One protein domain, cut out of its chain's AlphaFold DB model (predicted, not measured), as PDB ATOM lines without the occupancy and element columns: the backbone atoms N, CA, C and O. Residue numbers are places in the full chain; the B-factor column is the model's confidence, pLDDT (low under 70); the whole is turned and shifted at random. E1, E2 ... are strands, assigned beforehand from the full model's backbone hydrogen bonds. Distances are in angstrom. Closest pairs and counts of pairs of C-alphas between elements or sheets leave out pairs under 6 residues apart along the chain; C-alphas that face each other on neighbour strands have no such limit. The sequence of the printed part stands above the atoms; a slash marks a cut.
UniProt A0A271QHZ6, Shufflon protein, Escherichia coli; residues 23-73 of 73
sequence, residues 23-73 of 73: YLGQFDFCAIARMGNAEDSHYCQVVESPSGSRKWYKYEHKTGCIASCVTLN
ATOM      1  N   TYR A  23     212.253 152.817 156.984       95.69
ATOM      2  CA  TYR A  23     211.133 152.436 156.119       95.69
ATOM      3  C   TYR A  23     209.800 152.558 156.864       95.69
ATOM      4  O   TYR A  23     209.593 151.916 157.893       95.69
ATOM      5  N   LEU A  24     208.895 153.376 156.329       94.50
ATOM      6  CA  LEU A  24     207.577 153.617 156.914       94.50
ATOM      7  C   LEU A  24     206.538 152.596 156.447       94.50
ATOM      8  O   LEU A  24     205.601 152.297 157.183       94.50
ATOM      9  N   GLY A  25     206.686 152.077 155.226       94.31
ATOM     10  CA  GLY A  25     205.691 151.224 154.584       94.31
ATOM     11  C   GLY A  25     205.302 151.714 153.192       94.31
ATOM     12  O   GLY A  25     205.903 152.644 152.644       94.31
ATOM     13  N   GLN A  26     204.282 151.066 152.627       94.50
ATOM     14  CA  GLN A  26     203.706 151.438 151.341       94.50
ATOM     15  C   GLN A  26     202.426 152.261 151.547       94.50
ATOM     16  O   GLN A  26     201.476 151.778 152.160       94.50
ATOM     17  N   PHE A  27     202.404 153.493 151.038       93.19
ATOM     18  CA  PHE A  27     201.310 154.457 151.192       93.19
ATOM     19  C   PHE A  27     201.139 155.288 149.922       93.19
ATOM     20  O   PHE A  27     202.105 155.544 149.207       93.19
ATOM     21  N   ASP A  28     199.930 155.771 149.654       91.38
ATOM     22  CA  ASP A  28     199.686 156.628 148.489       91.38
ATOM     23  C   ASP A  28     200.338 158.003 148.648       91.38
ATOM     24  O   ASP A  28     200.790 158.595 147.670       91.38
ATOM     25  N   PHE A  29     200.429 158.495 149.885       90.38
ATOM     26  CA  PHE A  29     201.083 159.757 150.205       90.38
ATOM     27  C   PHE A  29     201.611 159.759 151.642       90.38
ATOM     28  O   PHE A  29     200.905 159.318 152.544       90.38
ATOM     29  N   CYS A  30     202.800 160.313 151.886       92.69
ATOM     30  CA  CYS A  30     203.237 160.680 153.232       92.69
ATOM     31  C   CYS A  30     203.792 162.105 153.259       92.69
ATOM     32  O   CYS A  30     204.483 162.542 152.342       92.69
ATOM     33  N   ALA A  31     203.533 162.810 154.357       92.31
ATOM     34  CA  ALA A  31     204.097 164.126 154.626       92.31
ATOM     35  C   ALA A  31     204.470 164.274 156.100       92.31
ATOM     36  O   ALA A  31     203.975 163.548 156.962       92.31
ATOM     37  N   ILE A  32     205.333 165.240 156.403       93.25
ATOM     38  CA  ILE A  32     205.660 165.605 157.783       93.25
ATOM     39  C   ILE A  32     204.450 166.332 158.381       93.25
ATOM     40  O   ILE A  32     204.040 167.374 157.880       93.25
ATOM     41  N   ALA A  33     203.877 165.777 159.449       90.62
ATOM     42  CA  ALA A  33     202.731 166.358 160.149       90.62
ATOM     43  C   ALA A  33     203.126 167.142 161.401       90.62
ATOM     44  O   ALA A  33     202.429 168.077 161.786       90.62
ATOM     45  N   ARG A  34     204.227 166.759 162.056       88.19
ATOM     46  CA  ARG A  34     204.815 167.524 163.162       88.19
ATOM     47  C   ARG A  34     206.324 167.467 163.073       88.19
ATOM     48  O   ARG A  34     206.868 166.380 162.919       88.19
ATOM     49  N   MET A  35     206.964 168.616 163.218       87.94
ATOM     50  CA  MET A  35     208.414 168.756 163.288       87.94
ATOM     51  C   MET A  35     208.807 169.074 164.732       87.94
ATOM     52  O   MET A  35     208.123 169.858 165.391       87.94
ATOM     53  N   GLY A  36     209.868 168.443 165.232       84.38
ATOM     54  CA  GLY A  36     210.512 168.833 166.485       84.38
ATOM     55  C   GLY A  36     211.286 170.146 166.341       84.38
ATOM     56  O   GLY A  36     211.123 170.868 165.360       84.38
ATOM     57  N   ASN A  37     212.152 170.448 167.311       84.94
ATOM     58  CA  ASN A  37     212.974 171.658 167.270       84.94
ATOM     59  C   ASN A  37     213.846 171.676 166.004       84.94
ATOM     60  O   ASN A  37     214.661 170.770 165.819       84.94
ATOM     61  N   ALA A  38     213.644 172.662 165.132       77.69
ATOM     62  CA  ALA A  38     214.399 172.830 163.898       77.69
ATOM     63  C   ALA A  38     215.519 173.844 164.151       77.69
ATOM     64  O   ALA A  38     215.257 175.032 164.306       77.69
ATOM     65  N   GLU A  39     216.752 173.353 164.217       84.31
ATOM     66  CA  GLU A  39     217.961 174.172 164.354       84.31
ATOM     67  C   GLU A  39     218.834 174.014 163.107       84.31
ATOM     68  O   GLU A  39     218.575 173.158 162.253       84.31
ATOM     69  N   ASP A  40     219.886 174.824 163.009       82.38
ATOM     70  CA  ASP A  40     220.836 174.726 161.908       82.38
ATOM     71  C   ASP A  40     221.411 173.310 161.792       82.38
ATOM     72  O   ASP A  40     221.851 172.688 162.759       82.38
ATOM     73  N   SER A  41     221.429 172.800 160.560       81.06
ATOM     74  CA  SER A  41     221.852 171.435 160.219       81.06
ATOM     75  C   SER A  41     220.989 170.303 160.788       81.06
ATOM     76  O   SER A  41     221.329 169.140 160.565       81.06
ATOM     77  N   HIS A  42     219.882 170.579 161.482       90.25
ATOM     78  CA  HIS A  42     218.952 169.535 161.892       90.25
ATOM     79  C   HIS A  42     217.840 169.364 160.856       90.25
ATOM     80  O   HIS A  42     217.273 170.335 160.356       90.25
ATOM     81  N   TYR A  43     217.512 168.119 160.525       87.88
ATOM     82  CA  TYR A  43     216.484 167.846 159.529       87.88
ATOM     83  C   TYR A  43     215.647 166.630 159.888       87.88
ATOM     84  O   TYR A  43     216.104 165.687 160.530       87.88
ATOM     85  N   CYS A  44     214.416 166.648 159.393       92.25
ATOM     86  CA  CYS A  44     213.613 165.460 159.206       92.25
ATOM     87  C   CYS A  44     213.088 165.489 157.780       92.25
ATOM     88  O   CYS A  44     212.603 166.522 157.315       92.25
ATOM     89  N   GLN A  45     213.198 164.369 157.084       92.50
ATOM     90  CA  GLN A  45     212.790 164.253 155.697       92.50
ATOM     91  C   GLN A  45     211.915 163.021 155.529       92.50
ATOM     92  O   GLN A  45     212.252 161.942 156.011       92.50
ATOM     93  N   VAL A  46     210.805 163.183 154.817       94.12
ATOM     94  CA  VAL A  46     209.946 162.084 154.378       94.12
ATOM     95  C   VAL A  46     210.001 162.059 152.862       94.12
ATOM     96  O   VAL A  46     209.682 163.061 152.221       94.12
ATOM     97  N   VAL A  47     210.443 160.942 152.292       95.00
ATOM     98  CA  VAL A  47     210.594 160.788 150.841       95.00
ATOM     99  C   VAL A  47     210.035 159.466 150.364       95.00
ATOM    100  O   VAL A  47     210.067 158.455 151.067       95.00
ATOM    101  N   GLU A  48     209.565 159.482 149.130       95.69
ATOM    102  CA  GLU A  48     209.247 158.282 148.379       95.69
ATOM    103  C   GLU A  48     210.508 157.791 147.656       95.69
ATOM    104  O   GLU A  48     211.182 158.579 146.986       95.69
ATOM    105  N   SER A  49     210.841 156.504 147.777       91.75
ATOM    106  CA  SER A  49     212.015 155.938 147.104       91.75
ATOM    107  C   SER A  49     211.797 154.486 146.658       91.75
ATOM    108  O   SER A  49     211.531 153.623 147.497       91.75
ATOM    109  N   PRO A  50     211.939 154.171 145.356       93.00
ATOM    110  CA  PRO A  50     212.074 155.109 144.238       93.00
ATOM    111  C   PRO A  50     210.777 155.906 144.011       93.00
ATOM    112  O   PRO A  50     209.702 155.483 144.439       93.00
ATOM    113  N   SER A  51     210.860 157.054 143.336       88.94
ATOM    114  CA  SER A  51     209.679 157.865 143.001       88.94
ATOM    115  C   SER A  51     208.626 157.046 142.245       88.94
ATOM    116  O   SER A  51     208.958 156.294 141.327       88.94
ATOM    117  N   GLY A  52     207.361 157.173 142.637       88.75
ATOM    118  CA  GLY A  52     206.235 156.394 142.118       88.75
ATOM    119  C   GLY A  52     206.081 154.978 142.697       88.75
ATOM    120  O   GLY A  52     205.128 154.284 142.341       88.75
ATOM    121  N   SER A  53     206.977 154.519 143.580       92.12
ATOM    122  CA  SER A  53     206.886 153.181 144.193       92.12
ATOM    123  C   SER A  53     205.870 153.067 145.328       92.12
ATOM    124  O   SER A  53     205.586 151.953 145.782       92.12
ATOM    125  N   ARG A  54     205.361 154.199 145.824       93.31
ATOM    126  CA  ARG A  54     204.559 154.327 147.047       93.31
ATOM    127  C   ARG A  54     205.282 153.863 148.308       93.31
ATOM    128  O   ARG A  54     204.644 153.726 149.343       93.31
ATOM    129  N   LYS A  55     206.589 153.591 148.255       95.25
ATOM    130  CA  LYS A  55     207.393 153.188 149.415       95.25
ATOM    131  C   LYS A  55     207.997 154.421 150.055       95.25
ATOM    132  O   LYS A  55     208.762 155.144 149.416       95.25
ATOM    133  N   TRP A  56     207.668 154.635 151.320       95.81
ATOM    134  CA  TRP A  56     208.051 155.842 152.034       95.81
ATOM    135  C   TRP A  56     209.128 155.569 153.066       95.81
ATOM    136  O   TRP A  56     209.114 154.553 153.764       95.81
ATOM    137  N   TYR A  57     210.047 156.517 153.168       95.31
ATOM    138  CA  TYR A  57     211.165 156.490 154.090       95.31
ATOM    139  C   TYR A  57     211.211 157.798 154.862       95.31
ATOM    140  O   TYR A  57     210.949 158.868 154.308       95.31
ATOM    141  N   LYS A  58     211.554 157.698 156.144       95.19
ATOM    142  CA  LYS A  58     211.801 158.838 157.016       95.19
ATOM    143  C   LYS A  58     213.255 158.861 157.447       95.19
ATOM    144  O   LYS A  58     213.765 157.862 157.951       95.19
ATOM    145  N   TYR A  59     213.888 160.012 157.308       93.25
ATOM    146  CA  TYR A  59     215.247 160.268 157.764       93.25
ATOM    147  C   TYR A  59     215.224 161.387 158.791       93.25
ATOM    148  O   TYR A  59     214.540 162.388 158.593       93.25
ATOM    149  N   GLU A  60     215.966 161.215 159.876       93.38
ATOM    150  CA  GLU A  60     216.083 162.197 160.951       93.38
ATOM    151  C   GLU A  60     217.558 162.446 161.239       93.38
ATOM    152  O   GLU A  60     218.356 161.512 161.340       93.38
ATOM    153  N   HIS A  61     217.906 163.712 161.418       90.25
ATOM    154  CA  HIS A  61     219.180 164.127 161.969       90.25
ATOM    155  C   HIS A  61     218.925 165.152 163.061       90.25
ATOM    156  O   HIS A  61     218.659 166.319 162.773       90.25
ATOM    157  N   LYS A  62     219.003 164.689 164.315       86.81
ATOM    158  CA  LYS A  62     218.829 165.460 165.560       86.81
ATOM    159  C   LYS A  62     217.440 166.086 165.777       86.81
ATOM    160  O   LYS A  62     217.016 166.175 166.924       86.81
ATOM    161  N   THR A  63     216.689 166.416 164.726       87.38
ATOM    162  CA  THR A  63     215.265 166.768 164.815       87.38
ATOM    163  C   THR A  63     214.398 165.558 164.510       87.38
ATOM    164  O   THR A  63     214.391 165.052 163.390       87.38
ATOM    165  N   GLY A  64     213.621 165.120 165.501       89.81
ATOM    166  CA  GLY A  64     212.568 164.129 165.290       89.81
ATOM    167  C   GLY A  64     211.348 164.733 164.593       89.81
ATOM    168  O   GLY A  64     211.031 165.908 164.794       89.81
ATOM    169  N   CYS A  65     210.632 163.939 163.802       92.12
ATOM    170  CA  CYS A  65     209.353 164.347 163.229       92.12
ATOM    171  C   CYS A  65     208.345 163.197 163.133       92.12
ATOM    172  O   CYS A  65     208.693 162.016 163.090       92.12
ATOM    173  N   ILE A  66     207.061 163.548 163.100       93.62
ATOM    174  CA  ILE A  66     205.969 162.599 162.873       93.62
ATOM    175  C   ILE A  66     205.570 162.689 161.407       93.62
ATOM    176  O   ILE A  66     205.170 163.755 160.931       93.62
ATOM    177  N   ALA A  67     205.641 161.560 160.710       94.31
ATOM    178  CA  ALA A  67     205.101 161.417 159.370       94.31
ATOM    179  C   ALA A  67     203.614 161.050 159.456       94.31
ATOM    180  O   ALA A  67     203.223 160.164 160.213       94.31
ATOM    181  N   SER A  68     202.777 161.727 158.679       94.44
ATOM    182  CA  SER A  68     201.392 161.341 158.443       94.44
ATOM    183  C   SER A  68     201.302 160.707 157.066       94.44
ATOM    184  O   SER A  68     201.520 161.372 156.053       94.44
ATOM    185  N   CYS A  69     200.989 159.419 157.056       93.38
ATOM    186  CA  CYS A  69     200.891 158.594 155.868       93.38
ATOM    187  C   CYS A  69     199.435 158.236 155.581       93.38
ATOM    188  O   CYS A  69     198.667 157.921 156.491       93.38
ATOM    189  N   VAL A  70     199.056 158.303 154.312       91.69
ATOM    190  CA  VAL A  70     197.685 158.159 153.834       91.69
ATOM    191  C   VAL A  70     197.594 156.947 152.920       91.69
ATOM    192  O   VAL A  70     198.379 156.803 151.982       91.69
ATOM    193  N   THR A  71     196.597 156.109 153.186       89.06
ATOM    194  CA  THR A  71     196.143 155.067 152.263       89.06
ATOM    195  C   THR A  71     194.760 155.435 151.746       89.06
ATOM    196  O   THR A  71     193.871 155.815 152.520       89.06
ATOM    197  N   LEU A  72     194.601 155.330 150.435       83.69
ATOM    198  CA  LEU A  72     193.349 155.487 149.718       83.69
ATOM    199  C   LEU A  72     192.726 154.102 149.567       83.69
ATOM    200  O   LEU A  72     193.318 153.223 148.944       83.69
ATOM    201  N   ASN A  73     191.552 153.921 150.166       68.44
ATOM    202  CA  ASN A  73     190.722 152.737 149.963       68.44
ATOM    203  C   ASN A  73     189.695 152.987 148.863       68.44
ATOM    204  O   ASN A  73     189.128 154.108 148.855       68.44
TER     205      ASN A  73
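Overview. This is residues 23 to 73 of the 73 residues of the protein "Shufflon protein" of Escherichia coli (UniProt A0A271QHZ6). Two small antiparallel sheets stand face to face as an elongated sandwich, E1, E4 and E3 side by side in one layer, E2 and E5 in the other, the strands of the two layers only 5 degrees apart. The printed part has 51 residues, of which 32 are in the five named strands, E1 to E5 in chain order; there is no named helix, and the class is all strand. The whole is only just compact, close to loose, with a radius of gyration of the C-alphas of 11.4 A, and spans 37 by 20 by 12 A.

Arrangement. E1, residues 23 to 26, is antiparallel to E4, residues 55 to 61; N 24 and O 56, 2.8 A apart, are within hydrogen-bond range. E2, residues 29 to 35, is antiparallel to E5, residues 65 to 72, with N 31 and O 68 at 3.0 A. E3, residues 43 to 48, forms a hairpin with E4, with N 45 and O 59 at 2.8 A. Between the sheets, the closest C-alphas of E2 and E3, Ala 31 and Val 46, are 6.2 A apart.

Along the chain. E1 begins at C-alpha 23 (211.133, 152.436, 156.119). E4 is 20.4 A long and E5 22.7 A, ending at C-alpha 72 (193.349, 155.487, 149.718).

Size, cuts and confidence. The printed part has no cut and no long link. Residue 73 has pLDDT under 70.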